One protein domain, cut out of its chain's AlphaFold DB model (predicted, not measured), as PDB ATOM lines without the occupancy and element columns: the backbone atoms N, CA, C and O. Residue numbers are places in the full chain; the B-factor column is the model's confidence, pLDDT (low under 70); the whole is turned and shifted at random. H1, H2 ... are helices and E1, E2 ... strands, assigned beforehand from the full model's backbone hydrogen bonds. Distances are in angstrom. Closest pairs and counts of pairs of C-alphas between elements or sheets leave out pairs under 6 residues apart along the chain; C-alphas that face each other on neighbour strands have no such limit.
ATOM      1  N   HIS A 109     140.545 132.129 142.330       85.75
ATOM      2  CA  HIS A 109     139.446 131.246 141.954       85.75
ATOM      3  C   HIS A 109     138.939 130.494 143.180       85.75
ATOM      4  O   HIS A 109     139.687 130.296 144.141       85.75
ATOM      5  N   LEU A 110     137.683 130.040 143.125       86.88
ATOM      6  CA  LEU A 110     137.086 129.230 144.184       86.88
ATOM      7  C   LEU A 110     137.808 127.871 144.281       86.88
ATOM      8  O   LEU A 110     137.735 127.089 143.323       86.88
ATOM      9  N   PRO A 111     138.485 127.566 145.405       90.69
ATOM     10  CA  PRO A 111     139.197 126.305 145.581       90.69
ATOM     11  C   PRO A 111     138.254 125.103 145.530       90.69
ATOM     12  O   PRO A 111     137.105 125.191 145.965       90.69
ATOM     13  N   GLY A 112     138.762 123.960 145.061       90.88
ATOM     14  CA  GLY A 112     137.982 122.723 144.940       90.88
ATOM     15  C   GLY A 112     137.330 122.291 146.256       90.88
ATOM     16  O   GLY A 112     136.147 121.986 146.263       90.88
ATOM     17  N   VAL A 113     138.053 122.380 147.379       92.75
ATOM     18  CA  VAL A 113     137.514 122.027 148.706       92.75
ATOM     19  C   VAL A 113     136.352 122.932 149.134       92.75
ATOM     20  O   VAL A 113     135.393 122.471 149.744       92.75
ATOM     21  N   VAL A 114     136.409 124.222 148.783       92.06
ATOM     22  CA  VAL A 114     135.342 125.182 149.098       92.06
ATOM     23  C   VAL A 114     134.132 124.934 148.198       92.06
ATOM     24  O   VAL A 114     132.998 124.996 148.666       92.06
ATOM     25  N   ARG A 115     134.370 124.626 146.917       92.62
ATOM     26  CA  ARG A 115     133.322 124.246 145.963       92.62
ATOM     27  C   ARG A 115     132.608 122.976 146.405       92.62
ATOM     28  O   ARG A 115     131.396 122.990 146.517       92.62
ATOM     29  N   GLU A 116     133.346 121.924 146.734       93.88
ATOM     30  CA  GLU A 116     132.759 120.661 147.178       93.88
ATOM     31  C   GLU A 116     131.944 120.826 148.463       93.88
ATOM     32  O   GLU A 116     130.861 120.256 148.588       93.88
ATOM     33  N   TRP A 117     132.433 121.634 149.411       93.69
ATOM     34  CA  TRP A 117     131.649 121.968 150.595       93.69
ATOM     35  C   TRP A 117     130.343 122.666 150.206       93.69
ATOM     36  O   TRP A 117     129.293 122.307 150.728       93.69
ATOM     37  N   ARG A 118     130.380 123.611 149.257       91.88
ATOM     38  CA  ARG A 118     129.176 124.297 148.777       91.88
ATOM     39  C   ARG A 118     128.199 123.354 148.081       91.88
ATOM     40  O   ARG A 118     127.010 123.432 148.353       91.88
ATOM     41  N   ASP A 119     128.692 122.472 147.221       93.31
ATOM     42  CA  ASP A 119     127.856 121.536 146.464       93.31
ATOM     43  C   ASP A 119     127.123 120.557 147.399       93.31
ATOM     44  O   ASP A 119     126.001 120.145 147.120       93.31
ATOM     45  N   LYS A 120     127.735 120.223 148.543       94.19
ATOM     46  CA  LYS A 120     127.126 119.402 149.603       94.19
ATOM     47  C   LYS A 120     126.116 120.157 150.474       94.19
ATOM     48  O   LYS A 120     125.302 119.506 151.118       94.19
ATOM     49  N   HIS A 121     126.167 121.488 150.490       92.19
ATOM     50  CA  HIS A 121     125.315 122.349 151.317       92.19
ATOM     51  C   HIS A 121     124.743 123.506 150.465       92.19
ATOM     52  O   HIS A 121     125.091 124.671 150.685       92.19
ATOM     53  N   PRO A 122     123.912 123.209 149.442       88.44
ATOM     54  CA  PRO A 122     123.493 124.198 148.445       88.44
ATOM     55  C   PRO A 122     122.631 125.321 149.036       88.44
ATOM     56  O   PRO A 122     122.825 126.483 148.684       88.44
ATOM     57  N   ASP A 123     121.749 124.982 149.980       91.06
ATOM     58  CA  ASP A 123     120.771 125.909 150.568       91.06
ATOM     59  C   ASP A 123     121.134 126.350 151.995       91.06
ATOM     60  O   ASP A 123     120.391 127.090 152.643       91.06
ATOM     61  N   GLU A 124     122.283 125.911 152.510       90.31
ATOM     62  CA  GLU A 124     122.705 126.267 153.860       90.31
ATOM     63  C   GLU A 124     123.475 127.587 153.881       90.31
ATOM     64  O   GLU A 124     124.343 127.883 153.050       90.31
ATOM     65  N   VAL A 125     123.190 128.387 154.907       88.31
ATOM     66  CA  VAL A 125     123.988 129.570 155.214       88.31
ATOM     67  C   VAL A 125     125.363 129.107 155.685       88.31
ATOM     68  O   VAL A 125     125.466 128.317 156.620       88.31
ATOM     69  N   ILE A 126     126.430 129.635 155.072       91.88
ATOM     70  CA  ILE A 126     127.795 129.297 155.490       91.88
ATOM     71  C   ILE A 126     127.980 129.692 156.962       91.88
ATOM     72  O   ILE A 126     127.810 130.874 157.286       91.88
ATOM     73  N   PRO A 127     128.376 128.765 157.848       92.75
ATOM     74  CA  PRO A 127     128.629 129.090 159.246       92.75
ATOM     75  C   PRO A 127     129.734 130.144 159.403       92.75
ATOM     76  O   PRO A 127     130.762 130.089 158.720       92.75
ATOM     77  N   ASP A 128     129.549 131.104 160.316       93.88
ATOM     78  CA  ASP A 128     130.628 132.032 160.673       93.88
ATOM     79  C   ASP A 128     131.781 131.262 161.324       93.88
ATOM     80  O   ASP A 128     131.573 130.427 162.203       93.88
ATOM     81  N   GLY A 129     133.009 131.536 160.888       93.06
ATOM     82  CA  GLY A 129     134.189 130.828 161.370       93.06
ATOM     83  C   GLY A 129     134.396 129.439 160.765       93.06
ATOM     84  O   GLY A 129     135.271 128.729 161.253       93.06
ATOM     85  N   LEU A 130     133.663 129.047 159.712       93.62
ATOM     86  CA  LEU A 130     133.951 127.816 158.968       93.62
ATOM     87  C   LEU A 130     135.417 127.809 158.507       93.62
ATOM     88  O   LEU A 130     135.853 128.743 157.831       93.62
ATOM     89  N   VAL A 131     136.153 126.748 158.845       94.50
ATOM     90  CA  VAL A 131     137.531 126.520 158.395       94.50
ATOM     91  C   VAL A 131     137.589 125.246 157.561       94.50
ATOM     92  O   VAL A 131     137.205 124.177 158.029       94.50
ATOM     93  N   LEU A 132     138.106 125.354 156.340       94.00
ATOM     94  CA  LEU A 132     138.407 124.227 155.459       94.00
ATOM     95  C   LEU A 132     139.915 124.172 155.220       94.00
ATOM     96  O   LEU A 132     140.546 125.206 155.022       94.00
ATOM     97  N   SER A 133     140.500 122.978 155.218       94.06
ATOM     98  CA  SER A 133     141.934 122.790 154.981       94.06
ATOM     99  C   SER A 133     142.186 122.024 153.692       94.06
ATOM    100  O   SER A 133     141.523 121.023 153.425       94.06
ATOM    101  N   GLN A 134     143.191 122.448 152.932       93.00
ATOM    102  CA  GLN A 134     143.656 121.755 151.737       93.00
ATOM    103  C   GLN A 134     145.168 121.509 151.824       93.00
ATOM    104  O   GLN A 134     145.938 122.474 151.854       93.00
ATOM    105  N   PRO A 135     145.613 120.239 151.835       92.31
ATOM    106  CA  PRO A 135     147.018 119.906 151.650       92.31
ATOM    107  C   PRO A 135     147.500 120.372 150.275       92.31
ATOM    108  O   PRO A 135     146.839 120.146 149.259       92.31
ATOM    109  N   TRP A 136     148.668 121.001 150.245       89.56
ATOM    110  CA  TRP A 136     149.312 121.501 149.041       89.56
ATOM    111  C   TRP A 136     150.748 120.969 148.978       89.56
ATOM    112  O   TRP A 136     151.665 121.589 149.526       89.56
ATOM    113  N   PRO A 137     150.957 119.785 148.376       90.06
ATOM    114  CA  PRO A 137     152.281 119.190 148.301       90.06
ATOM    115  C   PRO A 137     153.190 120.022 147.395       90.06
ATOM    116  O   PRO A 137     152.779 120.443 146.311       90.06
ATOM    117  N   ALA A 138     154.432 120.222 147.824       87.06
ATOM    118  CA  ALA A 138     155.447 120.881 147.019       87.06
ATOM    119  C   ALA A 138     155.819 120.010 145.811       87.06
ATOM    120  O   ALA A 138     155.888 118.775 145.884       87.06
ATOM    121  N   THR A 139     156.075 120.662 144.684       89.38
ATOM    122  CA  THR A 139     156.606 120.025 143.480       89.38
ATOM    123  C   THR A 139     158.029 119.511 143.710       89.38
ATOM    124  O   THR A 139     158.729 119.936 144.628       89.38
ATOM    125  N   SER A 140     158.507 118.603 142.854       88.50
ATOM    126  CA  SER A 140     159.878 118.080 142.963       88.50
ATOM    127  C   SER A 140     160.943 119.183 142.879       88.50
ATOM    128  O   SER A 140     161.958 119.096 143.563       88.50
ATOM    129  N   SER A 141     160.698 120.225 142.073       84.81
ATOM    130  CA  SER A 141     161.589 121.387 141.966       84.81
ATOM    131  C   SER A 141     161.584 122.214 143.247       84.81
ATOM    132  O   SER A 141     162.642 122.552 143.763       84.81
ATOM    133  N   GLU A 142     160.403 122.488 143.803       84.88
ATOM    134  CA  GLU A 142     160.261 123.200 145.077       84.88
ATOM    135  C   GLU A 142     160.968 122.451 146.214       84.88
ATOM    136  O   GLU A 142     161.748 123.050 146.952       84.88
ATOM    137  N   LYS A 143     160.792 121.125 146.301       85.25
ATOM    138  CA  LYS A 143     161.488 120.295 147.297       85.25
ATOM    139  C   LYS A 143     163.006 120.351 147.136       85.25
ATOM    140  O   LYS A 143     163.711 120.436 148.137       85.25
ATOM    141  N   ALA A 144     163.512 120.351 145.900       83.62
ATOM    142  CA  ALA A 144     164.942 120.504 145.629       83.62
ATOM    143  C   ALA A 144     165.481 121.882 146.061       83.62
ATOM    144  O   ALA A 144     166.628 121.984 146.487       83.62
ATOM    145  N   CYS A 145     164.646 122.922 146.012       79.69
ATOM    146  CA  CYS A 145     164.950 124.262 146.514       79.69
ATOM    147  C   CYS A 145     164.694 124.433 148.025       79.69
ATOM    148  O   CYS A 145     164.845 125.537 148.542       79.69
ATOM    149  N   GLY A 146     164.313 123.370 148.742       79.06
ATOM    150  CA  GLY A 146     164.053 123.409 150.184       79.06
ATOM    151  C   GLY A 146     162.665 123.921 150.576       79.06
ATOM    152  O   GLY A 146     162.432 124.202 151.746       79.06
ATOM    153  N   ILE A 147     161.728 124.035 149.636       80.88
ATOM    154  CA  ILE A 147     160.346 124.437 149.912       80.88
ATOM    155  C   ILE A 147     159.536 123.199 150.349       80.88
ATOM    156  O   ILE A 147     159.489 122.208 149.611       80.88
ATOM    157  N   PRO A 148     158.883 123.222 151.528       82.88
ATOM    158  CA  PRO A 148     158.167 122.074 152.070       82.88
ATOM    159  C   PRO A 148     156.739 121.971 151.532       82.88
ATOM    160  O   PRO A 148     156.195 122.899 150.928       82.88
ATOM    161  N   ASP A 149     156.102 120.841 151.837       88.94
ATOM    162  CA  ASP A 149     154.658 120.692 151.691       88.94
ATOM    163  C   ASP A 149     153.932 121.728 152.567       88.94
ATOM    164  O   ASP A 149     154.367 122.062 153.671       88.94
ATOM    165  N   ARG A 150     152.816 122.254 152.064       89.00
ATOM    166  CA  ARG A 150     152.070 123.351 152.687       89.00
ATOM    167  C   ARG A 150     150.646 122.902 152.983       89.00
ATOM    168  O   ARG A 150     150.134 121.960 152.383       89.00
ATOM    169  N   VAL A 151     149.973 123.619 153.873       91.56
ATOM    170  CA  VAL A 151     148.532 123.466 154.094       91.56
ATOM    171  C   VAL A 151     147.891 124.833 153.951       91.56
ATOM    172  O   VAL A 151     148.332 125.799 154.573       91.56
ATOM    173  N   ILE A 152     146.862 124.918 153.116       91.69
ATOM    174  CA  ILE A 152     146.079 126.136 152.938       91.69
ATOM    175  C   ILE A 152     144.839 126.026 153.818       91.69
ATOM    176  O   ILE A 152     144.079 125.063 153.703       91.69
ATOM    177  N   TYR A 153     144.638 127.017 154.681       92.69
ATOM    178  CA  TYR A 153     143.441 127.149 155.503       92.69
ATOM    179  C   TYR A 153     142.527 128.217 154.902       92.69
ATOM    180  O   TYR A 153     142.909 129.376 154.761       92.69
ATOM    181  N   TYR A 154     141.307 127.825 154.560       92.75
ATOM    182  CA  TYR A 154     140.246 128.703 154.093       92.75
ATOM    183  C   TYR A 154     139.314 128.999 155.255       92.75
ATOM    184  O   TYR A 154     138.632 128.094 155.727       92.75
ATOM    185  N   GLN A 155     139.271 130.250 155.708       92.75
ATOM    186  CA  GLN A 155     138.359 130.669 156.766       92.75
ATOM    187  C   GLN A 155     137.272 131.586 156.213       92.75
ATOM    188  O   GLN A 155     137.562 132.600 155.574       92.75
ATOM    189  N   PHE A 156     136.017 131.266 156.515       92.50
ATOM    190  CA  PHE A 156     134.891 132.148 156.257       92.50
ATOM    191  C   PHE A 156     134.570 132.995 157.489       92.50
ATOM    192  O   PHE A 156     134.499 132.493 158.611       92.50
ATOM    193  N   ARG A 157     134.359 134.295 157.277       94.06
ATOM    194  CA  ARG A 157     133.891 135.227 158.308       94.06
ATOM    195  C   ARG A 157     132.777 136.091 157.737       94.06
ATOM    196  O   ARG A 157     132.997 136.771 156.733       94.06
ATOM    197  N   HIS A 158     131.621 136.122 158.394       93.00
ATOM    198  CA  HIS A 158     130.444 136.886 157.950       93.00
ATOM    199  C   HIS A 158     130.764 138.366 157.773       93.00
ATOM    200  O   HIS A 158     130.452 138.972 156.751       93.00
ATOM    201  N   ASP A 159     131.465 138.943 158.743       91.75
ATOM    202  CA  ASP A 159     131.816 140.359 158.723       91.75
ATOM    203  C   ASP A 159     132.836 140.701 157.618       91.75
ATOM    204  O   ASP A 159     132.775 141.778 157.024       91.75
ATOM    205  N   ARG A 160     133.742 139.773 157.268       88.88
ATOM    206  CA  ARG A 160     134.610 139.922 156.084       88.88
ATOM    207  C   ARG A 160     133.779 139.857 154.803       88.88
ATOM    208  O   ARG A 160     133.911 140.749 153.974       88.88
ATOM    209  N   ALA A 161     132.893 138.868 154.682       89.75
ATOM    210  CA  ALA A 161     132.030 138.699 153.516       89.75
ATOM    211  C   ALA A 161     131.149 139.933 153.273       89.75
ATOM    212  O   ALA A 161     131.118 140.446 152.159       89.75
ATOM    213  N   ARG A 162     130.526 140.486 154.322       91.44
ATOM    214  CA  ARG A 162     129.730 141.719 154.239       91.44
ATOM    215  C   ARG A 162     130.538 142.898 153.692       91.44
ATOM    216  O   ARG A 162     130.051 143.618 152.824       91.44
ATOM    217  N   ARG A 163     131.769 143.108 154.182       89.69
ATOM    218  CA  ARG A 163     132.646 144.182 153.676       89.69
ATOM    219  C   ARG A 163     133.044 143.955 152.222       89.69
ATOM    220  O   ARG A 163     133.052 144.907 151.449       89.69
ATOM    221  N   THR A 164     133.361 142.714 151.856       87.25
ATOM    222  CA  THR A 164     133.702 142.356 150.476       87.25
ATOM    223  C   THR A 164     132.531 142.611 149.533       87.25
ATOM    224  O   THR A 164     132.741 143.245 148.505       87.25
ATOM    225  N   MET A 165     131.310 142.206 149.899       89.19
ATOM    226  CA  MET A 165     130.105 142.477 149.104       89.19
ATOM    227  C   MET A 165     129.886 143.977 148.912       89.19
ATOM    228  O   MET A 165     129.765 144.420 147.780       89.19
ATOM    229  N   ARG A 166     129.988 144.776 149.983       89.75
ATOM    230  CA  ARG A 166     129.875 146.239 149.875       89.75
ATOM    231  C   ARG A 166     130.903 146.833 148.907       89.75
ATOM    232  O   ARG A 166     130.572 147.706 148.117       89.75
ATOM    233  N   GLY A 167     132.146 146.355 148.958       89.00
ATOM    234  CA  GLY A 167     133.197 146.799 148.043       89.00
ATOM    235  C   GLY A 167     132.924 146.417 146.585       89.00
ATOM    236  O   GLY A 167     133.217 147.205 145.689       89.00
ATOM    237  N   ILE A 168     132.341 145.239 146.343       88.50
ATOM    238  CA  ILE A 168     131.902 144.812 145.008       88.50
ATOM    239  C   ILE A 168     130.770 145.717 144.520       88.50
ATOM    240  O   ILE A 168     130.865 146.245 143.417       88.50
ATOM    241  N   ASP A 169     129.760 145.968 145.351       92.19
ATOM    242  CA  ASP A 169     128.625 146.833 145.007       92.19
ATOM    243  C   ASP A 169     129.093 148.258 144.669       92.19
ATOM    244  O   ASP A 169     128.677 148.847 143.672       92.19
ATOM    245  N   GLU A 170     130.032 148.804 145.449       92.38
ATOM    246  CA  GLU A 170     130.659 150.104 145.181       92.38
ATOM    247  C   GLU A 170     131.412 150.120 143.835       92.38
ATOM    248  O   GLU A 170     131.351 151.113 143.100       92.38
ATOM    249  N   GLN A 171     132.118 149.035 143.492       89.88
ATOM    250  CA  GLN A 171     132.833 148.900 142.218       89.88
ATOM    251  C   GLN A 171     131.879 148.780 141.029       89.88
ATOM    252  O   GLN A 171     132.105 149.444 140.014       89.88
ATOM    253  N   VAL A 172     130.809 147.995 141.163       92.19
ATOM    254  CA  VAL A 172     129.756 147.852 140.149       92.19
ATOM    255  C   VAL A 172     129.085 149.199 139.908       92.19
ATOM    256  O   VAL A 172     129.108 149.695 138.786       92.19
ATOM    257  N   ALA A 173     128.642 149.880 140.967       90.19
ATOM    258  CA  ALA A 173     128.010 151.193 140.860       90.19
ATOM    259  C   ALA A 173     128.937 152.262 140.255       90.19
ATOM    260  O   ALA A 173     128.479 153.247 139.672       90.19
ATOM    261  N   LYS A 174     130.259 152.133 140.431       88.88
ATOM    262  CA  LYS A 174     131.241 153.010 139.779       88.88
ATOM    263  C   LYS A 174     131.384 152.687 138.292       88.88
ATOM    264  O   LYS A 174     131.497 153.616 137.495       88.88
ATOM    265  N   ALA A 175     131.404 151.406 137.931       88.94
ATOM    266  CA  ALA A 175     131.481 150.959 136.546       88.94
ATOM    267  C   ALA A 175     130.225 151.360 135.758       88.94
ATOM    268  O   ALA A 175     130.357 151.935 134.682       88.94
ATOM    269  N   GLU A 176     129.036 151.167 136.330       92.06
ATOM    270  CA  GLU A 176     127.755 151.599 135.754       92.06
ATOM    271  C   GLU A 176     127.751 153.106 135.485       92.06
ATOM    272  O   GLU A 176     127.594 153.530 134.346       92.06
ATOM    273  N   ARG A 177     128.102 153.925 136.487       85.88
ATOM    274  CA  ARG A 177     128.237 155.383 136.305       85.88
ATOM    275  C   ARG A 177     129.238 155.774 135.218       85.88
ATOM    276  O   ARG A 177     129.071 156.817 134.589       85.88
ATOM    277  N   ALA A 178     130.298 154.993 135.018       86.31
ATOM    278  CA  ALA A 178     131.261 155.251 133.955       86.31
ATOM    279  C   ALA A 178     130.701 154.919 132.566       86.31
ATOM    280  O   ALA A 178     130.943 155.681 131.631       86.31
ATOM    281  N   VAL A 179     129.932 153.834 132.445       88.12
ATOM    282  CA  VAL A 179     129.222 153.453 131.215       88.12
ATOM    283  C   VAL A 179     128.132 154.470 130.877       88.12
ATOM    284  O   VAL A 179     128.030 154.892 129.728       88.12
ATOM    285  N   ASP A 180     127.406 154.956 131.883       86.06
ATOM    286  CA  ASP A 180     126.341 155.954 131.736       86.06
ATOM    287  C   ASP A 180     126.868 157.369 131.428       86.06
ATOM    288  O   ASP A 180     126.107 158.335 131.444       86.06
TER     289      ASP A 180
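This is residues 109 to 180 of the 268 residues of the protein "Transposase DDE domain protein" of Mycobacterium xenopi 4042 (UniProt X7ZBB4). The domain is an open, extended V: a ribbon of two strands, E1 and E2, makes one arm, and the long helix H3 makes the other. H1 packs on the ribbon, mainly beside E1, through its residues 112 to 117; the small helix H2 sits in the turn at the ribbon's far end, and residues 162 to 180 stick out at the other. The printed part has 72 residues, with three named helices and two named strands in the order H1, E1, H2, E2, H3; the class is mixed, helices and strands, and the sheet, order E1 - E2, is antiparallel. It is extended, with a radius of gyration of the C-alphas of 17.8 A and spans of 54 by 32 by 20 A.

H1, residues 112 to 120, comes closest to E1, residues 131 to 136, at the C-alphas of Val 113 and Gln 134, 6.9 A apart. E2, residues 150 to 155, is antiparallel to E1 at 159 degrees; N 132 and O 154 are within hydrogen-bond range at 2.9 A, as are N 150 and O 136 at 2.9 A. H1 is apart from H2, residues 140 to 144. H3, residues 158 to 179, is apart from H1, E1 and H2. Every O i to N i+4 pair is within hydrogen-bond range in H1, H2 and H3.

H1 begins at C-alpha 112, (137.982, 122.723, 144.940), and measures 12.3 A from first to last C-alpha. E1 measures 15.9 A, H2 6.2 A and E2 16.1 A. H3 measures 31.5 A and ends at C-alpha 179, (129.222, 153.453, 131.215).

The C-alphas of Ala 144 and Asp 180, the two farthest apart, are 54.2 A from each other. The printed part has no cut and no long link. Mean pLDDT of the printed part is 89.9, and no printed residue is under 70.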